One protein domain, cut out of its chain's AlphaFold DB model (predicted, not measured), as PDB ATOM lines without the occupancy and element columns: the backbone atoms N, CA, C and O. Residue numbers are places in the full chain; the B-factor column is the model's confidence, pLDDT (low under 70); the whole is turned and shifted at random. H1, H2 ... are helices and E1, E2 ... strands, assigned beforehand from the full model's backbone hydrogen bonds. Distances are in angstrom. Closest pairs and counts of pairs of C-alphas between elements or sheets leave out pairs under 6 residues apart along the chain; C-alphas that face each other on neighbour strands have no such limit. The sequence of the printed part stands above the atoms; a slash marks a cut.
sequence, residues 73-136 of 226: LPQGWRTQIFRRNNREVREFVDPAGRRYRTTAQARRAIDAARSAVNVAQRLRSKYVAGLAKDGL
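This is residues 73 to 136 of the 226 residues of the protein "Hypothetical protein" of Strombidinopsis acuminata (UniProt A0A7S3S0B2). A two-stranded hairpin, E1 and E2, has the beginning of one long helix, H1, near E2, and residues 115 to 136 of H1 stick out as a free arm. The printed part has 64 residues, with named elements in the order E1, E2, H1; the sheet, E1 - E2, is antiparallel and the class is mixed, helices and strands. The whole is extended, a rod of 68 by 17 by 14 A, with a radius of gyration of the C-alphas of 18.7 A.

E1, residues 78 to 84, begins at C-alpha (39.145, 22.612, -10.070). E2 is residues 87 to 93. H1, residues 103 to 136, measures 50.0 A and ends at C-alpha (5.380, -2.227, 12.521).

E1 and E2 form a hairpin at 149 degrees, with N 80 and O 91 at 2.9 A. Residues 92 to 93 of E2 also pair with 99 to 100, antiparallel. The closest C-alphas of E2 and H1, Phe 92 and Ala 106, are 6.4 A apart. E1 and H1 are apart. In H1 every O i to N i+4 pair is within hydrogen-bond range.

The printed part has no cut and no long link. No printed residue is under 70 in pLDDT.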
ATOM      1  N   LEU A  73      38.187  23.729  -2.022       95.44
ATOM      2  CA  LEU A  73      37.303  23.249  -3.078       95.44
ATOM      3  C   LEU A  73      36.858  21.802  -2.791       95.44
ATOM      4  O   LEU A  73      37.706  20.974  -2.465       95.44
ATOM      5  N   PRO A  74      35.558  21.471  -2.916       95.94
ATOM      6  CA  PRO A  74      35.086  20.090  -2.826       95.94
ATOM      7  C   PRO A  74      35.664  19.201  -3.933       95.94
ATOM      8  O   PRO A  74      36.113  19.689  -4.969       95.94
ATOM      9  N   GLN A  75      35.570  17.881  -3.766       96.06
ATOM     10  CA  GLN A  75      36.006  16.934  -4.796       96.06
ATOM     11  C   GLN A  75      35.368  17.221  -6.169       96.06
ATOM     12  O   GLN A  75      34.190  17.572  -6.275       96.06
ATOM     13  N   GLY A  76      36.164  17.086  -7.231       96.69
ATOM     14  CA  GLY A  76      35.752  17.358  -8.613       96.69
ATOM     15  C   GLY A  76      35.744  18.838  -9.009       96.69
ATOM     16  O   GLY A  76      35.705  19.142 -10.204       96.69
ATOM     17  N   TRP A  77      35.825  19.766  -8.050       97.75
ATOM     18  CA  TRP A  77      36.058  21.175  -8.352       97.75
ATOM     19  C   TRP A  77      37.525  21.399  -8.687       97.75
ATOM     20  O   TRP A  77      38.423  20.840  -8.061       97.75
ATOM     21  N   ARG A  78      37.782  22.259  -9.669       97.62
ATOM     22  CA  ARG A  78      39.145  22.612 -10.070       97.62
ATOM     23  C   ARG A  78      39.292  24.102 -10.301       97.62
ATOM     24  O   ARG A  78      38.332  24.806 -10.599       97.62
ATOM     25  N   THR A  79      40.524  24.572 -10.188       97.69
ATOM     26  CA  THR A  79      40.903  25.918 -10.612       97.69
ATOM     27  C   THR A  79      41.515  25.835 -12.008       97.69
ATOM     28  O   THR A  79      42.369  24.987 -12.245       97.69
ATOM     29  N   GLN A  80      41.116  26.719 -12.919       97.56
ATOM     30  CA  GLN A  80      41.765  26.887 -14.220       97.56
ATOM     31  C   GLN A  80      42.157  28.350 -14.427       97.56
ATOM     32  O   GLN A  80      41.428  29.261 -14.040       97.56
ATOM     33  N   ILE A  81      43.327  28.574 -15.022       97.44
ATOM     34  CA  ILE A  81      43.792  29.906 -15.407       97.44
ATOM     35  C   ILE A  81      43.425  30.110 -16.875       97.44
ATOM     36  O   ILE A  81      43.841  29.338 -17.737       97.44
ATOM     37  N   PHE A  82      42.643  31.145 -17.161       95.44
ATOM     38  CA  PHE A  82      42.253  31.516 -18.516       95.44
ATOM     39  C   PHE A  82      42.923  32.825 -18.916       95.44
ATOM     40  O   PHE A  82      42.886  33.806 -18.175       95.44
ATOM     41  N   ARG A  83      43.500  32.870 -20.121       96.81
ATOM     42  CA  ARG A  83      44.014  34.113 -20.709       96.81
ATOM     43  C   ARG A  83      42.873  34.840 -21.408       96.81
ATOM     44  O   ARG A  83      42.350  34.359 -22.408       96.81
ATOM     45  N   ARG A  84      42.487  36.008 -20.894       93.88
ATOM     46  CA  ARG A  84      41.488  36.892 -21.506       93.88
ATOM     47  C   ARG A  84      42.055  38.298 -21.615       93.88
ATOM     48  O   ARG A  84      42.500  38.859 -20.620       93.88
ATOM     49  N   ASN A  85      42.036  38.871 -22.815       93.81
ATOM     50  CA  ASN A  85      42.531  40.229 -23.079       93.81
ATOM     51  C   ASN A  85      43.956  40.451 -22.537       93.81
ATOM     52  O   ASN A  85      44.223  41.433 -21.848       93.81
ATOM     53  N   ASN A  86      44.849  39.492 -22.798       95.44
ATOM     54  CA  ASN A  86      46.235  39.494 -22.318       95.44
ATOM     55  C   ASN A  86      46.406  39.467 -20.782       95.44
ATOM     56  O   ASN A  86      47.490  39.739 -20.275       95.44
ATOM     57  N   ARG A  87      45.354  39.131 -20.025       96.38
ATOM     58  CA  ARG A  87      45.408  38.924 -18.574       96.38
ATOM     59  C   ARG A  87      45.063  37.483 -18.238       96.38
ATOM     60  O   ARG A  87      44.127  36.917 -18.798       96.38
ATOM     61  N   GLU A  88      45.814  36.902 -17.320       97.19
ATOM     62  CA  GLU A  88      45.510  35.598 -16.741       97.19
ATOM     63  C   GLU A  88      44.509  35.781 -15.602       97.19
ATOM     64  O   GLU A  88      44.765  36.498 -14.637       97.19
ATOM     65  N   VAL A  89      43.333  35.175 -15.744       96.25
ATOM     66  CA  VAL A  89      42.264  35.210 -14.749       96.25
ATOM     67  C   VAL A  89      42.039  33.799 -14.240       96.25
ATOM     68  O   VAL A  89      41.840  32.861 -15.013       96.25
ATOM     69  N   ARG A  90      42.067  33.654 -12.918       95.88
ATOM     70  CA  ARG A  90      41.724  32.415 -12.230       95.88
ATOM     71  C   ARG A  90      40.204  32.240 -12.242       95.88
ATOM     72  O   ARG A  90      39.496  33.065 -11.678       95.88
ATOM     73  N   GLU A  91      39.713  31.161 -12.840       97.56
ATOM     74  CA  GLU A  91      38.306  30.757 -12.785       97.56
ATOM     75  C   GLU A  91      38.167  29.410 -12.057       97.56
ATOM     76  O   GLU A  91      39.050  28.548 -12.099       97.56
ATOM     77  N   PHE A  92      37.040  29.225 -11.378       98.00
ATOM     78  CA  PHE A  92      36.691  27.988 -10.684       98.00
ATOM     79  C   PHE A  92      35.718  27.191 -11.541       98.00
ATOM     80  O   PHE A  92      34.745  27.748 -12.046       98.00
ATOM     81  N   VAL A  93      35.972  25.898 -11.706       98.25
ATOM     82  CA  VAL A  93      35.161  25.014 -12.544       98.25
ATOM     83  C   VAL A  93      34.580  23.895 -11.689       98.25
ATOM     84  O   VAL A  93      35.319  23.142 -11.057       98.25
ATOM     85  N   ASP A  94      33.256  23.812 -11.680       98.12
ATOM     86  CA  ASP A  94      32.458  22.756 -11.046       98.12
ATOM     87  C   ASP A  94      32.608  21.430 -11.830       98.12
ATOM     88  O   ASP A  94      32.850  21.476 -13.044       98.12
ATOM     89  N   PRO A  95      32.470  20.245 -11.202       97.88
ATOM     90  CA  PRO A  95      32.371  18.962 -11.908       97.88
ATOM     91  C   PRO A  95      31.369  18.947 -13.078       97.88
ATOM     92  O   PRO A  95      31.615  18.261 -14.065       97.88
ATOM     93  N   ALA A  96      30.300  19.748 -13.037       96.56
ATOM     94  CA  ALA A  96      29.366  19.909 -14.159       96.56
ATOM     95  C   ALA A  96      29.914  20.754 -15.336       96.56
ATOM     96  O   ALA A  96      29.225  20.957 -16.332       96.56
ATOM     97  N   GLY A  97      31.127  21.305 -15.226       97.25
ATOM     98  CA  GLY A  97      31.756  22.164 -16.236       97.25
ATOM     99  C   GLY A  97      31.358  23.643 -16.167       97.25
ATOM    100  O   GLY A  97      31.808  24.437 -16.999       97.25
ATOM    101  N   ARG A  98      30.549  24.043 -15.178       97.81
ATOM    102  CA  ARG A  98      30.166  25.447 -14.953       97.81
ATOM    103  C   ARG A  98      31.356  26.249 -14.439       97.81
ATOM    104  O   ARG A  98      32.092  25.769 -13.581       97.81
ATOM    105  N   ARG A  99      31.534  27.464 -14.963       97.88
ATOM    106  CA  ARG A  99      32.679  28.334 -14.659       97.88
ATOM    107  C   ARG A  99      32.254  29.531 -13.820       97.88
ATOM    108  O   ARG A  99      31.278  30.201 -14.148       97.88
ATOM    109  N   TYR A 100      33.032  29.826 -12.788       97.81
ATOM    110  CA  TYR A 100      32.811  30.927 -11.860       97.81
ATOM    111  C   TYR A 100      34.038  31.830 -11.846       97.81
ATOM    112  O   TYR A 100      35.158  31.370 -11.625       97.81
ATOM    113  N   ARG A 101      33.825  33.124 -12.091       96.19
ATOM    114  CA  ARG A 101      34.924  34.091 -12.233       96.19
ATOM    115  C   ARG A 101      35.476  34.562 -10.899       96.19
ATOM    116  O   ARG A 101      36.637  34.932 -10.817       96.19
ATOM    117  N   THR A 102      34.633  34.596  -9.871       95.69
ATOM    118  CA  THR A 102      35.003  35.118  -8.553       95.69
ATOM    119  C   THR A 102      34.935  34.026  -7.494       95.69
ATOM    120  O   THR A 102      34.115  33.107  -7.568       95.69
ATOM    121  N   THR A 103      35.785  34.152  -6.475       94.31
ATOM    122  CA  THR A 103      35.803  33.286  -5.284       94.31
ATOM    123  C   THR A 103      34.442  33.273  -4.589       94.31
ATOM    124  O   THR A 103      33.923  32.211  -4.252       94.31
ATOM    125  N   ALA A 104      33.805  34.441  -4.462       93.88
ATOM    126  CA  ALA A 104      32.469  34.580  -3.888       93.88
ATOM    127  C   ALA A 104      31.387  33.810  -4.671       93.88
ATOM    128  O   ALA A 104      30.515  33.190  -4.061       93.88
ATOM    129  N   GLN A 105      31.441  33.813  -6.011       96.62
ATOM    130  CA  GLN A 105      30.508  33.040  -6.838       96.62
ATOM    131  C   GLN A 105      30.700  31.534  -6.648       96.62
ATOM    132  O   GLN A 105      29.720  30.815  -6.460       96.62
ATOM    133  N   ALA A 106      31.953  31.072  -6.647       97.00
ATOM    134  CA  ALA A 106      32.272  29.670  -6.402       97.00
ATOM    135  C   ALA A 106      31.780  29.220  -5.015       97.00
ATOM    136  O   ALA A 106      31.125  28.188  -4.904       97.00
ATOM    137  N   ARG A 107      32.001  30.036  -3.974       96.38
ATOM    138  CA  ARG A 107      31.539  29.753  -2.607       96.38
ATOM    139  C   ARG A 107      30.020  29.593  -2.528       96.38
ATOM    140  O   ARG A 107      29.547  28.575  -2.039       96.38
ATOM    141  N   ARG A 108      29.259  30.538  -3.096       96.81
ATOM    142  CA  ARG A 108      27.786  30.454  -3.145       96.81
ATOM    143  C   ARG A 108      27.302  29.184  -3.846       96.81
ATOM    144  O   ARG A 108      26.350  28.563  -3.389       96.81
ATOM    145  N   ALA A 109      27.953  28.791  -4.939       97.50
ATOM    146  CA  ALA A 109      27.597  27.580  -5.669       97.50
ATOM    147  C   ALA A 109      27.897  26.298  -4.867       97.50
ATOM    148  O   ALA A 109      27.075  25.381  -4.852       97.50
ATOM    149  N   ILE A 110      29.024  26.255  -4.151       96.81
ATOM    150  CA  ILE A 110      29.371  25.153  -3.242       96.81
ATOM    151  C   ILE A 110      28.347  25.049  -2.101       96.81
ATOM    152  O   ILE A 110      27.846  23.959  -1.822       96.81
ATOM    153  N   ASP A 111      27.993  26.173  -1.477       96.25
ATOM    154  CA  ASP A 111      27.032  26.211  -0.368       96.25
ATOM    155  C   ASP A 111      25.618  25.814  -0.825       96.25
ATOM    156  O   ASP A 111      24.912  25.075  -0.131       96.25
ATOM    157  N   ALA A 112      25.217  26.223  -2.031       96.38
ATOM    158  CA  ALA A 112      23.964  25.796  -2.648       96.38
ATOM    159  C   ALA A 112      23.942  24.277  -2.904       96.38
ATOM    160  O   ALA A 112      22.967  23.603  -2.573       96.38
ATOM    161  N   ALA A 113      25.032  23.709  -3.429       95.12
ATOM    162  CA  ALA A 113      25.133  22.267  -3.645       95.12
ATOM    163  C   ALA A 113      25.079  21.484  -2.321       95.12
ATOM    164  O   ALA A 113      24.338  20.508  -2.197       95.12
ATOM    165  N   ARG A 114      25.812  21.943  -1.298       95.94
ATOM    166  CA  ARG A 114      25.835  21.315   0.030       95.94
ATOM    167  C   ARG A 114      24.469  21.374   0.713       95.94
ATOM    168  O   ARG A 114      24.003  20.368   1.243       95.94
ATOM    169  N   SER A 115      23.807  22.530   0.684       96.38
ATOM    170  CA  SER A 115      22.474  22.681   1.276       96.38
ATOM    171  C   SER A 115      21.433  21.801   0.579       96.38
ATOM    172  O   SER A 115      20.642  21.156   1.268       96.38
ATOM    173  N   ALA A 116      21.484  21.667  -0.751       94.50
ATOM    174  CA  ALA A 116      20.610  20.758  -1.492       94.50
ATOM    175  C   ALA A 116      20.795  19.287  -1.073       94.50
ATOM    176  O   ALA A 116      19.808  18.587  -0.825       94.50
ATOM    177  N   VAL A 117      22.043  18.824  -0.920       95.19
ATOM    178  CA  VAL A 117      22.344  17.459  -0.445       95.19
ATOM    179  C   VAL A 117      21.807  17.236   0.969       95.19
ATOM    180  O   VAL A 117      21.147  16.224   1.217       95.19
ATOM    181  N   ASN A 118      22.013  18.196   1.872       95.94
ATOM    182  CA  ASN A 118      21.538  18.112   3.254       95.94
ATOM    183  C   ASN A 118      20.006  18.041   3.329       95.94
ATOM    184  O   ASN A 118      19.449  17.234   4.077       95.94
ATOM    185  N   VAL A 119      19.304  18.848   2.525       96.19
ATOM    186  CA  VAL A 119      17.836  18.812   2.439       96.19
ATOM    187  C   VAL A 119      17.360  17.466   1.893       96.19
ATOM    188  O   VAL A 119      16.485  16.838   2.493       96.19
ATOM    189  N   ALA A 120      17.966  16.974   0.810       96.19
ATOM    190  CA  ALA A 120      17.622  15.681   0.228       96.19
ATOM    191  C   ALA A 120      17.876  14.522   1.206       96.19
ATOM    192  O   ALA A 120      17.070  13.598   1.305       96.19
ATOM    193  N   GLN A 121      18.973  14.559   1.965       97.50
ATOM    194  CA  GLN A 121      19.262  13.573   3.004       97.50
ATOM    195  C   GLN A 121      18.225  13.621   4.130       97.50
ATOM    196  O   GLN A 121      17.688  12.579   4.499       97.50
ATOM    197  N   ARG A 122      17.858  14.816   4.609       97.38
ATOM    198  CA  ARG A 122      16.824  14.981   5.642       97.38
ATOM    199  C   ARG A 122      15.472  14.427   5.194       97.38
ATOM    200  O   ARG A 122      14.780  13.796   5.989       97.38
ATOM    201  N   LEU A 123      15.089  14.654   3.938       96.81
ATOM    202  CA  LEU A 123      13.867  14.083   3.372       96.81
ATOM    203  C   LEU A 123      13.955  12.558   3.285       96.81
ATOM    204  O   LEU A 123      13.041  11.883   3.750       96.81
ATOM    205  N   ARG A 124      15.069  12.009   2.783       96.06
ATOM    206  CA  ARG A 124      15.295  10.555   2.734       96.06
ATOM    207  C   ARG A 124      15.153   9.911   4.112       96.06
ATOM    208  O   ARG A 124      14.390   8.962   4.251       96.06
ATOM    209  N   SER A 125      15.790  10.465   5.142       95.06
ATOM    210  CA  SER A 125      15.675   9.959   6.516       95.06
ATOM    211  C   SER A 125      14.238   9.995   7.039       95.06
ATOM    212  O   SER A 125      13.798   9.042   7.679       95.06
ATOM    213  N   LYS A 126      13.480  11.059   6.740       96.31
ATOM    214  CA  LYS A 126      12.067  11.157   7.136       96.31
ATOM    215  C   LYS A 126      11.206  10.080   6.476       96.31
ATOM    216  O   LYS A 126      10.414   9.450   7.169       96.31
ATOM    217  N   TYR A 127      11.370   9.850   5.173       96.38
ATOM    218  CA  TYR A 127      10.588   8.839   4.456       96.38
ATOM    219  C   TYR A 127      10.952   7.414   4.875       96.38
ATOM    220  O   TYR A 127      10.058   6.611   5.114       96.38
ATOM    221  N   VAL A 128      12.244   7.114   5.042       94.94
ATOM    222  CA  VAL A 128      12.696   5.801   5.533       94.94
ATOM    223  C   VAL A 128      12.135   5.518   6.932       94.94
ATOM    224  O   VAL A 128      11.629   4.427   7.183       94.94
ATOM    225  N   ALA A 129      12.141   6.511   7.826       92.50
ATOM    226  CA  ALA A 129      11.554   6.369   9.157       92.50
ATOM    227  C   ALA A 129      10.022   6.216   9.132       92.50
ATOM    228  O   ALA A 129       9.470   5.513   9.976       92.50
ATOM    229  N   GLY A 130       9.334   6.864   8.187       92.50
ATOM    230  CA  GLY A 130       7.891   6.696   7.987       92.50
ATOM    231  C   GLY A 130       7.539   5.268   7.573       92.50
ATOM    232  O   GLY A 130       6.715   4.627   8.219       92.50
ATOM    233  N   LEU A 131       8.256   4.731   6.583       91.31
ATOM    234  CA  LEU A 131       8.045   3.368   6.089       91.31
ATOM    235  C   LEU A 131       8.280   2.300   7.168       91.31
ATOM    236  O   LEU A 131       7.505   1.354   7.268       91.31
ATOM    237  N   ALA A 132       9.305   2.465   8.012       89.25
ATOM    238  CA  ALA A 132       9.563   1.537   9.115       89.25
ATOM    239  C   ALA A 132       8.438   1.542  10.171       89.25
ATOM    240  O   ALA A 132       8.085   0.496  10.712       89.25
ATOM    241  N   LYS A 133       7.849   2.710  10.455       86.88
ATOM    242  CA  LYS A 133       6.747   2.836  11.423       86.88
ATOM    243  C   LYS A 133       5.441   2.236  10.910       86.88
ATOM    244  O   LYS A 133       4.717   1.626  11.693       86.88
ATOM    245  N   ASP A 134       5.151   2.398   9.623       83.94
ATOM    246  CA  ASP A 134       3.928   1.861   9.021       83.94
ATOM    247  C   ASP A 134       3.987   0.334   8.858       83.94
ATOM    248  O   ASP A 134       2.958  -0.331   8.976       83.94
ATOM    249  N   GLY A 135       5.186  -0.236   8.674       75.88
ATOM    250  CA  GLY A 135       5.398  -1.687   8.700       75.88
ATOM    251  C   GLY A 135       5.099  -2.317  10.065       75.88
ATOM    252  O   GLY A 135       4.388  -3.314  10.135       75.88
ATOM    253  N   LEU A 136       5.559  -1.698  11.158       72.06
ATOM    254  CA  LEU A 136       5.380  -2.227  12.521       72.06
ATOM    255  C   LEU A 136       3.925  -2.184  13.010       72.06
ATOM    256  O   LEU A 136       3.499  -3.050  13.767       72.06
TER     257      LEU A 136